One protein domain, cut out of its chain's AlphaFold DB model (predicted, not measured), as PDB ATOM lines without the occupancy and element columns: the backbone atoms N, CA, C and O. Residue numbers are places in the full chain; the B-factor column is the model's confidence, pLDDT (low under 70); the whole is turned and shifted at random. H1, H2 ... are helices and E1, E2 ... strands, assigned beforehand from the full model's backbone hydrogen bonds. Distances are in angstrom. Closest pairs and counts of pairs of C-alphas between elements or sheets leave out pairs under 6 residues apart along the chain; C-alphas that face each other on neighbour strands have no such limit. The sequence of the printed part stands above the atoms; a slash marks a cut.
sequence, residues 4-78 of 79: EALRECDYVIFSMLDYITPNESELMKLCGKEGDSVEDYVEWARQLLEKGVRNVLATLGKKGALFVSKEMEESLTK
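This is residues 4 to 78 of the 79 residues of the protein "Ribokinase" of Lachnospiraceae bacterium (UniProt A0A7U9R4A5). A small antiparallel sheet of three strands, E1 E2 E3, has the helix H3 packed over one face, chiefly over E1 and E2, while the shorter helix H2 packs beside H3 and near the E1 edge. H1 comes first and reaches away from this body as an arm, with residues 4 to 9 sticking out at one end of the longest axis. The printed part has 75 residues, with three named helices followed by three named strands in the order H1 H2 H3 E1 E2 E3, and the class is mixed, helices and strands. The whole is compact, with a radius of gyration of the C-alphas of 11.9 A, and its outline is only just elongated, spanning 39 by 26 by 15 A.

H1, residues 4 to 15, is apart from H2, residues 24 to 31. H1 is close to but not clearly touching H3, residues 38 to 50; their closest C-alphas, those of Phe 14 and Leu 48, are 7.3 A apart, and their lines are about perpendicular at 83 degrees. H2 and H3 touch, their closest C-alphas being those of Cys 31 and Trp 44 at 6.0 A; they run the same way at a steep tilt of 41 degrees. In H1, H2 and H3 every O i to N i+4 pair is within hydrogen-bond range. The sheet is a meander, each strand the antiparallel neighbour of the one before: E1, residues 55 to 60, E2, residues 64 to 69, and E3, residues 73 to 76. The hairpin of E1 and E2 has N 58 and O 66 within hydrogen-bond range at 2.8 A, and the hairpin of E2 and E3 has N 67 and O 74 at 2.8 A. With H2 and H3 the sheet makes two layers, helices on one face of a sheet. H3 lies over E1 and E2 at a height over the sheet of 8.5 A, and it only just runs along the strands, at 29.6 degrees to E2 on the local plane. The closest C-alphas of H3 and E1 are those of Ala 45 and Val 56, 6.0 A apart. The closest C-alphas of H2 and E1 are those of Glu 24 and Leu 60, 5.8 A apart. Residues 19 to 20 make a short parallel pairing with residues 55 to 56 of E1. H1 is not on the sheet.

H1 begins at C-alpha 4, (31.972, 10.993, -40.800), and is 17.0 A long from first to last C-alpha. H2 measures 10.8 A. H3 begins at C-alpha 38, (31.716, -18.596, -33.837), and measures 18.6 A. E1 is 15.8 A long, E2 17.3 A and E3 10.2 A, ending at C-alpha 76, (28.730, -21.278, -24.118).

The two C-alphas farthest apart, those of Ala 5 and Lys 78, are 40.1 A apart. The printed part has no cut, and no link is long. The mean pLDDT of the printed part is 91.4, and residues 4 to 9 are under 70.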
ATOM      1  N   GLU A   4      30.852  10.843 -41.728       59.09
ATOM      2  CA  GLU A   4      31.972  10.993 -40.800       59.09
ATOM      3  C   GLU A   4      31.508  11.417 -39.396       59.09
ATOM      4  O   GLU A   4      31.893  10.791 -38.412       59.09
ATOM      5  N   ALA A   5      30.584  12.383 -39.294       56.66
ATOM      6  CA  ALA A   5      29.995  12.782 -38.013       56.66
ATOM      7  C   ALA A   5      29.131  11.674 -37.380       56.66
ATOM      8  O   ALA A   5      29.035  11.585 -36.159       56.66
ATOM      9  N   LEU A   6      28.507  10.816 -38.197       59.69
ATOM     10  CA  LEU A   6      27.770   9.641 -37.714       59.69
ATOM     11  C   LEU A   6      28.718   8.584 -37.125       59.69
ATOM     12  O   LEU A   6      28.446   8.066 -36.045       59.69
ATOM     13  N   ARG A   7      29.863   8.329 -37.776       60.97
ATOM     14  CA  ARG A   7      30.888   7.392 -37.277       60.97
ATOM     15  C   ARG A   7      31.569   7.864 -35.992       60.97
ATOM     16  O   ARG A   7      31.911   7.031 -35.157       60.97
ATOM     17  N   GLU A   8      31.756   9.171 -35.810       61.31
ATOM     18  CA  GLU A   8      32.283   9.705 -34.546       61.31
ATOM     19  C   GLU A   8      31.292   9.540 -33.386       61.31
ATOM     20  O   GLU A   8      31.687   9.126 -32.294       61.31
ATOM     21  N   CYS A   9      29.998   9.789 -33.620       60.09
ATOM     22  CA  CYS A   9      28.956   9.567 -32.612       60.09
ATOM     23  C   CYS A   9      28.892   8.103 -32.153       60.09
ATOM     24  O   CYS A   9      28.733   7.850 -30.957       60.09
ATOM     25  N   ASP A  10      29.066   7.151 -33.073       72.19
ATOM     26  CA  ASP A  10      29.116   5.723 -32.745       72.19
ATOM     27  C   ASP A  10      30.255   5.414 -31.767       72.19
ATOM     28  O   ASP A  10      30.052   4.719 -30.772       72.19
ATOM     29  N   TYR A  11      31.445   5.970 -32.003       74.19
ATOM     30  CA  TYR A  11      32.609   5.734 -31.148       74.19
ATOM     31  C   TYR A  11      32.418   6.313 -29.739       74.19
ATOM     32  O   TYR A  11      32.750   5.662 -28.745       74.19
ATOM     33  N   VAL A  12      31.812   7.503 -29.633       85.75
ATOM     34  CA  VAL A  12      31.460   8.103 -28.336       85.75
ATOM     35  C   VAL A  12      30.491   7.200 -27.578       85.75
ATOM     36  O   VAL A  12      30.746   6.890 -26.416       85.75
ATOM     37  N   ILE A  13      29.429   6.719 -28.230       91.00
ATOM     38  CA  ILE A  13      28.440   5.843 -27.588       91.00
ATOM     39  C   ILE A  13      29.091   4.531 -27.142       91.00
ATOM     40  O   ILE A  13      28.948   4.161 -25.979       91.00
ATOM     41  N   PHE A  14      29.838   3.850 -28.016       93.62
ATOM     42  CA  PHE A  14      30.482   2.576 -27.680       93.62
ATOM     43  C   PHE A  14      31.448   2.698 -26.500       93.62
ATOM     44  O   PHE A  14      31.426   1.846 -25.613       93.62
ATOM     45  N   SER A  15      32.225   3.781 -26.429       93.69
ATOM     46  CA  SER A  15      33.156   4.028 -25.318       93.69
ATOM     47  C   SER A  15      32.485   4.211 -23.950       93.69
ATOM     48  O   SER A  15      33.139   4.068 -22.914       93.69
ATOM     49  N   MET A  16      31.183   4.511 -23.928       95.25
ATOM     50  CA  MET A  16      30.393   4.673 -22.705       95.25
ATOM     51  C   MET A  16      29.727   3.371 -22.241       95.25
ATOM     52  O   MET A  16      29.144   3.346 -21.158       95.25
ATOM     53  N   LEU A  17      29.777   2.298 -23.038       96.06
ATOM     54  CA  LEU A  17      29.102   1.043 -22.721       96.06
ATOM     55  C   LEU A  17      29.996   0.116 -21.891       96.06
ATOM     56  O   LEU A  17      31.033  -0.370 -22.351       96.06
ATOM     57  N   ASP A  18      29.532  -0.220 -20.688       97.62
ATOM     58  CA  ASP A  18      30.118  -1.313 -19.910       97.62
ATOM     59  C   ASP A  18      29.774  -2.681 -20.518       97.62
ATOM     60  O   ASP A  18      30.623  -3.568 -20.550       97.62
ATOM     61  N   TYR A  19      28.545  -2.845 -21.018       97.81
ATOM     62  CA  TYR A  19      28.063  -4.066 -21.662       97.81
ATOM     63  C   TYR A  19      27.240  -3.740 -22.906       97.81
ATOM     64  O   TYR A  19      26.437  -2.805 -22.905       97.81
ATOM     65  N   ILE A  20      27.380  -4.570 -23.935       97.62
ATOM     66  CA  ILE A  20      26.463  -4.631 -25.075       97.62
ATOM     67  C   ILE A  20      26.088  -6.089 -25.347       97.62
ATOM     68  O   ILE A  20      26.932  -6.980 -25.220       97.62
ATOM     69  N   THR A  21      24.827  -6.341 -25.707       97.69
ATOM     70  CA  THR A  21      24.295  -7.705 -25.852       97.69
ATOM     71  C   THR A  21      23.664  -7.973 -27.225       97.69
ATOM     72  O   THR A  21      22.458  -8.225 -27.298       97.69
ATOM     73  N   PRO A  22      24.421  -7.857 -28.331       97.56
ATOM     74  CA  PRO A  22      23.849  -8.001 -29.664       97.56
ATOM     75  C   PRO A  22      23.469  -9.459 -29.959       97.56
ATOM     76  O   PRO A  22      24.140 -10.392 -29.515       97.56
ATOM     77  N   ASN A  23      22.433  -9.674 -30.764       97.00
ATOM     78  CA  ASN A  23      22.269 -10.955 -31.464       97.00
ATOM     79  C   ASN A  23      23.199 -11.048 -32.693       97.00
ATOM     80  O   ASN A  23      23.911 -10.093 -33.014       97.00
ATOM     81  N   GLU A  24      23.192 -12.176 -33.411       95.62
ATOM     82  CA  GLU A  24      24.066 -12.394 -34.575       95.62
ATOM     83  C   GLU A  24      23.876 -11.310 -35.647       95.62
ATOM     84  O   GLU A  24      24.838 -10.755 -36.175       95.62
ATOM     85  N   SER A  25      22.616 -10.972 -35.940       95.50
ATOM     86  CA  SER A  25      22.254  -9.988 -36.969       95.50
ATOM     87  C   SER A  25      22.639  -8.562 -36.595       95.50
ATOM     88  O   SER A  25      22.990  -7.768 -37.467       95.50
ATOM     89  N   GLU A  26      22.566  -8.213 -35.318       96.44
ATOM     90  CA  GLU A  26      23.007  -6.916 -34.808       96.44
ATOM     91  C   GLU A  26      24.528  -6.809 -34.806       96.44
ATOM     92  O   GLU A  26      25.053  -5.798 -35.266       96.44
ATOM     93  N   LEU A  27      25.241  -7.852 -34.372       95.44
ATOM     94  CA  LEU A  27      26.704  -7.865 -34.356       95.44
ATOM     95  C   LEU A  27      27.280  -7.699 -35.771       95.44
ATOM     96  O   LEU A  27      28.156  -6.859 -35.983       95.44
ATOM     97  N   MET A  28      26.713  -8.409 -36.754       94.12
ATOM     98  CA  MET A  28      27.034  -8.238 -38.178       94.12
ATOM     99  C   MET A  28      26.864  -6.787 -38.640       94.12
ATOM    100  O   MET A  28      27.760  -6.215 -39.261       94.12
ATOM    101  N   LYS A  29      25.734  -6.157 -38.299       93.00
ATOM    102  CA  LYS A  29      25.435  -4.770 -38.690       93.00
ATOM    103  C   LYS A  29      26.357  -3.756 -38.019       93.00
ATOM    104  O   LYS A  29      26.836  -2.851 -38.695       93.00
ATOM    105  N   LEU A  30      26.622  -3.905 -36.722       92.44
ATOM    106  CA  LEU A  30      27.479  -2.993 -35.950       92.44
ATOM    107  C   LEU A  30      28.944  -3.043 -36.413       92.44
ATOM    108  O   LEU A  30      29.674  -2.053 -36.278       92.44
ATOM    109  N   CYS A  31      29.374  -4.181 -36.961       90.94
ATOM    110  CA  CYS A  31      30.732  -4.373 -37.470       90.94
ATOM    111  C   CYS A  31      30.835  -4.252 -39.001       90.94
ATOM    112  O   CYS A  31      31.943  -4.142 -39.520       90.94
ATOM    113  N   GLY A  32      29.712  -4.205 -39.726       92.06
ATOM    114  CA  GLY A  32      29.690  -4.126 -41.190       92.06
ATOM    115  C   GLY A  32      30.282  -5.371 -41.852       92.06
ATOM    116  O   GLY A  32      31.041  -5.260 -42.816       92.06
ATOM    117  N   LYS A  33      29.997  -6.547 -41.288       91.56
ATOM    118  CA  LYS A  33      30.568  -7.837 -41.689       91.56
ATOM    119  C   LYS A  33      29.463  -8.847 -41.978       91.56
ATOM    120  O   LYS A  33      28.348  -8.722 -41.479       91.56
ATOM    121  N   GLU A  34      29.808  -9.855 -42.765       91.81
ATOM    122  CA  GLU A  34      28.967 -11.011 -43.065       91.81
ATOM    123  C   GLU A  34      29.724 -12.282 -42.672       91.81
ATOM    124  O   GLU A  34      30.950 -12.326 -42.774       91.81
ATOM    125  N   GLY A  35      29.001 -13.302 -42.216       91.75
ATOM    126  CA  GLY A  35      29.575 -14.539 -41.686       91.75
ATOM    127  C   GLY A  35      28.599 -15.237 -40.742       91.75
ATOM    128  O   GLY A  35      27.549 -14.688 -40.404       91.75
ATOM    129  N   ASP A  36      28.921 -16.464 -40.343       90.56
ATOM    130  CA  ASP A  36      28.030 -17.274 -39.499       90.56
ATOM    131  C   ASP A  36      28.781 -18.262 -38.586       90.56
ATOM    132  O   ASP A  36      28.171 -19.155 -37.989       90.56
ATOM    133  N   SER A  37      30.103 -18.132 -38.462       92.75
ATOM    134  CA  SER A  37      30.908 -18.969 -37.567       92.75
ATOM    135  C   SER A  37      31.097 -18.319 -36.195       92.75
ATOM    136  O   SER A  37      30.933 -17.110 -36.031       92.75
ATOM    137  N   VAL A  38      31.428 -19.125 -35.182       91.56
ATOM    138  CA  VAL A  38      31.716 -18.596 -33.837       91.56
ATOM    139  C   VAL A  38      32.969 -17.724 -33.874       91.56
ATOM    140  O   VAL A  38      33.012 -16.681 -33.227       91.56
ATOM    141  N   GLU A  39      33.944 -18.109 -34.691       93.88
ATOM    142  CA  GLU A  39      35.187 -17.387 -34.930       93.88
ATOM    143  C   GLU A  39      34.928 -15.989 -35.516       93.88
ATOM    144  O   GLU A  39      35.511 -15.013 -35.042       93.88
ATOM    145  N   ASP A  40      34.000 -15.875 -36.474       95.31
ATOM    146  CA  ASP A  40      33.575 -14.582 -37.027       95.31
ATOM    147  C   ASP A  40      33.003 -13.677 -35.923       95.31
ATOM    148  O   ASP A  40      33.398 -12.518 -35.776       95.31
ATOM    149  N   TYR A  41      32.097 -14.213 -35.097       95.81
ATOM    150  CA  TYR A  41      31.481 -13.444 -34.014       95.81
ATOM    151  C   TYR A  41      32.499 -13.005 -32.956       95.81
ATOM    152  O   TYR A  41      32.381 -11.898 -32.427       95.81
ATOM    153  N   VAL A  42      33.510 -13.831 -32.666       96.44
ATOM    154  CA  VAL A  42      34.631 -13.466 -31.786       96.44
ATOM    155  C   VAL A  42      35.392 -12.271 -32.353       96.44
ATOM    156  O   VAL A  42      35.622 -11.297 -31.631       96.44
ATOM    157  N   GLU A  43      35.750 -12.298 -33.638       96.75
ATOM    158  CA  GLU A  43      36.450 -11.182 -34.284       96.75
ATOM    159  C   GLU A  43      35.628  -9.888 -34.198       96.75
ATOM    160  O   GLU A  43      36.144  -8.823 -33.848       96.75
ATOM    161  N   TRP A  44      34.328  -9.966 -34.468       96.81
ATOM    162  CA  TRP A  44      33.458  -8.791 -34.474       96.81
ATOM    163  C   TRP A  44      33.196  -8.252 -33.070       96.81
ATOM    164  O   TRP A  44      33.157  -7.037 -32.881       96.81
ATOM    165  N   ALA A  45      33.075  -9.124 -32.070       97.12
ATOM    166  CA  ALA A  45      32.997  -8.713 -30.675       97.12
ATOM    167  C   ALA A  45      34.276  -7.978 -30.242       97.12
ATOM    168  O   ALA A  45      34.190  -6.933 -29.594       97.12
ATOM    169  N   ARG A  46      35.459  -8.443 -30.671       97.12
ATOM    170  CA  ARG A  46      36.733  -7.743 -30.421       97.12
ATOM    171  C   ARG A  46      36.774  -6.357 -31.069       97.12
ATOM    172  O   ARG A  46      37.232  -5.420 -30.424       97.12
ATOM    173  N   GLN A  47      36.211  -6.177 -32.265       95.06
ATOM    174  CA  GLN A  47      36.096  -4.844 -32.879       95.06
ATOM    175  C   GLN A  47      35.226  -3.884 -32.053       95.06
ATOM    176  O   GLN A  47      35.507  -2.688 -31.998       95.06
ATOM    177  N   LEU A  48      34.181  -4.369 -31.374       95.56
ATOM    178  CA  LEU A  48      33.405  -3.525 -30.455       95.56
ATOM    179  C   LEU A  48      34.214  -3.143 -29.206       95.56
ATOM    180  O   LEU A  48      34.082  -2.015 -28.726       95.56
ATOM    181  N   LEU A  49      35.095  -4.027 -28.722       96.50
ATOM    182  CA  LEU A  49      36.043  -3.680 -27.656       96.50
ATOM    183  C   LEU A  49      37.041  -2.608 -28.111       96.50
ATOM    184  O   LEU A  49      37.342  -1.684 -27.356       96.50
ATOM    185  N   GLU A  50      37.521  -2.692 -29.354       94.31
ATOM    186  CA  GLU A  50      38.377  -1.665 -29.961       94.31
ATOM    187  C   GLU A  50      37.659  -0.318 -30.089       94.31
ATOM    188  O   GLU A  50      38.303   0.718 -29.963       94.31
ATOM    189  N   LYS A  51      36.332  -0.314 -30.270       92.38
ATOM    190  CA  LYS A  51      35.487   0.895 -30.241       92.38
ATOM    191  C   LYS A  51      35.209   1.428 -28.826       92.38
ATOM    192  O   LYS A  51      34.563   2.462 -28.681       92.38
ATOM    193  N   GLY A  52      35.696   0.752 -27.786       94.31
ATOM    194  CA  GLY A  52      35.654   1.216 -26.398       94.31
ATOM    195  C   GLY A  52      34.628   0.523 -25.500       94.31
ATOM    196  O   GLY A  52      34.614   0.809 -24.302       94.31
ATOM    197  N   VAL A  53      33.826  -0.409 -26.026       97.19
ATOM    198  CA  VAL A  53      32.938  -1.226 -25.188       97.19
ATOM    199  C   VAL A  53      33.786  -2.074 -24.239       97.19
ATOM    200  O   VAL A  53      34.811  -2.625 -24.642       97.19
ATOM    201  N   ARG A  54      33.390  -2.207 -22.971       97.88
ATOM    202  CA  ARG A  54      34.170  -3.023 -22.017       97.88
ATOM    203  C   ARG A  54      33.893  -4.516 -22.144       97.88
ATOM    204  O   ARG A  54      34.826  -5.310 -22.047       97.88
ATOM    205  N   ASN A  55      32.633  -4.883 -22.364       98.25
ATOM    206  CA  ASN A  55      32.189  -6.268 -22.436       98.25
ATOM    207  C   ASN A  55      31.139  -6.464 -23.536       98.25
ATOM    208  O   ASN A  55      30.173  -5.705 -23.644       98.25
ATOM    209  N   VAL A  56      31.286  -7.533 -24.311       98.38
ATOM    210  CA  VAL A  56      30.333  -7.947 -25.343       98.38
ATOM    211  C   VAL A  56      29.777  -9.310 -24.962       98.38
ATOM    212  O   VAL A  56      30.534 -10.262 -24.815       98.38
ATOM    213  N   LEU A  57      28.457  -9.414 -24.807       98.19
ATOM    214  CA  LEU A  57      27.754 -10.675 -24.563       98.19
ATOM    215  C   LEU A  57      26.781 -10.943 -25.714       98.19
ATOM    216  O   LEU A  57      25.617 -10.551 -25.665       98.19
ATOM    217  N   ALA A  58      27.263 -11.586 -26.770       97.69
ATOM    218  CA  ALA A  58      26.462 -11.869 -27.947       97.69
ATOM    219  C   ALA A  58      25.598 -13.126 -27.768       97.69
ATOM    220  O   ALA A  58      26.072 -14.174 -27.321       97.69
ATOM    221  N   THR A  59      24.326 -13.053 -28.158       96.88
ATOM    222  CA  THR A  59      23.448 -14.230 -28.217       96.88
ATOM    223  C   THR A  59      23.510 -14.850 -29.606       96.88
ATOM    224  O   THR A  59      23.217 -14.168 -30.583       96.88
ATOM    225  N   LEU A  60      23.840 -16.141 -29.686       95.19
ATOM    226  CA  LEU A  60      24.061 -16.884 -30.931       95.19
ATOM    227  C   LEU A  60      22.988 -17.970 -31.166       95.19
ATOM    228  O   LEU A  60      23.271 -19.075 -31.640       95.19
ATOM    229  N   GLY A  61      21.749 -17.710 -30.738       92.94
ATOM    230  CA  GLY A  61      20.593 -18.565 -31.017       92.94
ATOM    231  C   GLY A  61      20.754 -20.028 -30.576       92.94
ATOM    232  O   GLY A  61      20.656 -20.354 -29.384       92.94
ATOM    233  N   LYS A  62      20.921 -20.931 -31.557       92.12
ATOM    234  CA  LYS A  62      21.170 -22.373 -31.341       92.12
ATOM    235  C   LYS A  62      22.633 -22.688 -31.020       92.12
ATOM    236  O   LYS A  62      22.886 -23.696 -30.374       92.12
ATOM    237  N   LYS A  63      23.571 -21.836 -31.441       91.94
ATOM    238  CA  LYS A  63      25.009 -21.962 -31.152       91.94
ATOM    239  C   LYS A  63      25.321 -21.586 -29.700       91.94
ATOM    240  O   LYS A  63      26.346 -22.001 -29.180       91.94
ATOM    241  N   GLY A  64      24.401 -20.881 -29.036       95.25
ATOM    242  CA  GLY A  64      24.459 -20.562 -27.614       95.25
ATOM    243  C   GLY A  64      24.738 -19.082 -27.373       95.25
ATOM    244  O   GLY A  64      23.958 -18.251 -27.840       95.25
ATOM    245  N   ALA A  65      25.790 -18.749 -26.631       96.31
ATOM    246  CA  ALA A  65      26.183 -17.370 -26.341       96.31
ATOM    247  C   ALA A  65      27.707 -17.208 -26.342       96.31
ATOM    248  O   ALA A  65      28.437 -18.151 -26.044       96.31
ATOM    249  N   LEU A  66      28.165 -16.002 -26.653       97.38
ATOM    250  CA  LEU A  66      29.571 -15.625 -26.680       97.38
ATOM    251  C   LEU A  66      29.791 -14.433 -25.751       97.38
ATOM    252  O   LEU A  66      29.121 -13.413 -25.887       97.38
ATOM    253  N   PHE A  67      30.751 -14.545 -24.845       98.19
ATOM    254  CA  PHE A  67      31.227 -13.455 -24.009       98.19
ATOM    255  C   PHE A  67      32.656 -13.078 -24.401       98.19
ATOM    256  O   PHE A  67      33.523 -13.945 -24.480       98.19
ATOM    257  N   VAL A  68      32.910 -11.787 -24.621       98.25
ATOM    258  CA  VAL A  68      34.245 -11.254 -24.920       98.25
ATOM    259  C   VAL A  68      34.489  -9.978 -24.120       98.25
ATOM    260  O   VAL A  68      33.681  -9.048 -24.118       98.25
ATOM    261  N   SER A  69      35.637  -9.925 -23.461       98.06
ATOM    262  CA  SER A  69      36.184  -8.775 -22.744       98.06
ATOM    263  C   SER A  69      37.698  -8.710 -22.981       98.06
ATOM    264  O   SER A  69      38.269  -9.554 -23.671       98.06
ATOM    265  N   LYS A  70      38.382  -7.727 -22.386       96.25
ATOM    266  CA  LYS A  70      39.855  -7.657 -22.448       96.25
ATOM    267  C   LYS A  70      40.558  -8.809 -21.723       96.25
ATOM    268  O   LYS A  70      41.713  -9.088 -22.024       96.25
ATOM    269  N   GLU A  71      39.892  -9.426 -20.753       95.88
ATOM    270  CA  GLU A  71      40.490 -10.424 -19.857       95.88
ATOM    271  C   GLU A  71      40.055 -11.850 -20.196       95.88
ATOM    272  O   GLU A  71      40.753 -12.809 -19.874       95.88
ATOM    273  N   MET A  72      38.896 -11.991 -20.836       94.62
ATOM    274  CA  MET A  72      38.220 -13.268 -21.007       94.62
ATOM    275  C   MET A  72      37.475 -13.319 -22.331       94.62
ATOM    276  O   MET A  72      36.807 -12.363 -22.724       94.62
ATOM    277  N   GLU A  73      37.538 -14.488 -22.953       96.75
ATOM    278  CA  GLU A  73      36.708 -14.901 -24.072       96.75
ATOM    279  C   GLU A  73      36.125 -16.272 -23.731       96.75
ATOM    280  O   GLU A  73      36.872 -17.200 -23.414       96.75
ATOM    281  N   GLU A  74      34.803 -16.399 -23.755       96.38
ATOM    282  CA  GLU A  74      34.114 -17.636 -23.400       96.38
ATOM    283  C   GLU A  74      32.922 -17.870 -24.327       96.38
ATOM    284  O   GLU A  74      32.075 -16.999 -24.520       96.38
ATOM    285  N   SER A  75      32.850 -19.070 -24.899       94.00
ATOM    286  CA  SER A  75      31.714 -19.512 -25.707       94.00
ATOM    287  C   SER A  75      30.932 -20.578 -24.954       94.00
ATOM    288  O   SER A  75      31.462 -21.645 -24.647       94.00
ATOM    289  N   LEU A  76      29.655 -20.310 -24.692       92.81
ATOM    290  CA  LEU A  76      28.730 -21.278 -24.118       92.81
ATOM    291  C   LEU A  76      27.905 -21.902 -25.233       92.81
ATOM    292  O   LEU A  76      27.070 -21.231 -25.838       92.81
ATOM    293  N   THR A  77      28.091 -23.196 -25.472       89.12
ATOM    294  CA  THR A  77      27.275 -23.954 -26.426       89.12
ATOM    295  C   THR A  77      25.984 -24.428 -25.762       89.12
ATOM    296  O   THR A  77      25.995 -24.899 -24.624       89.12
ATOM    297  N   LYS A  78      24.852 -24.324 -26.466       80.00
ATOM    298  CA  LYS A  78      23.609 -24.973 -26.021       80.00
ATOM    299  C   LYS A  78      23.737 -26.493 -26.175       80.00
ATOM    300  O   LYS A  78      24.135 -26.951 -27.243       80.00
TER     301      LYS A  78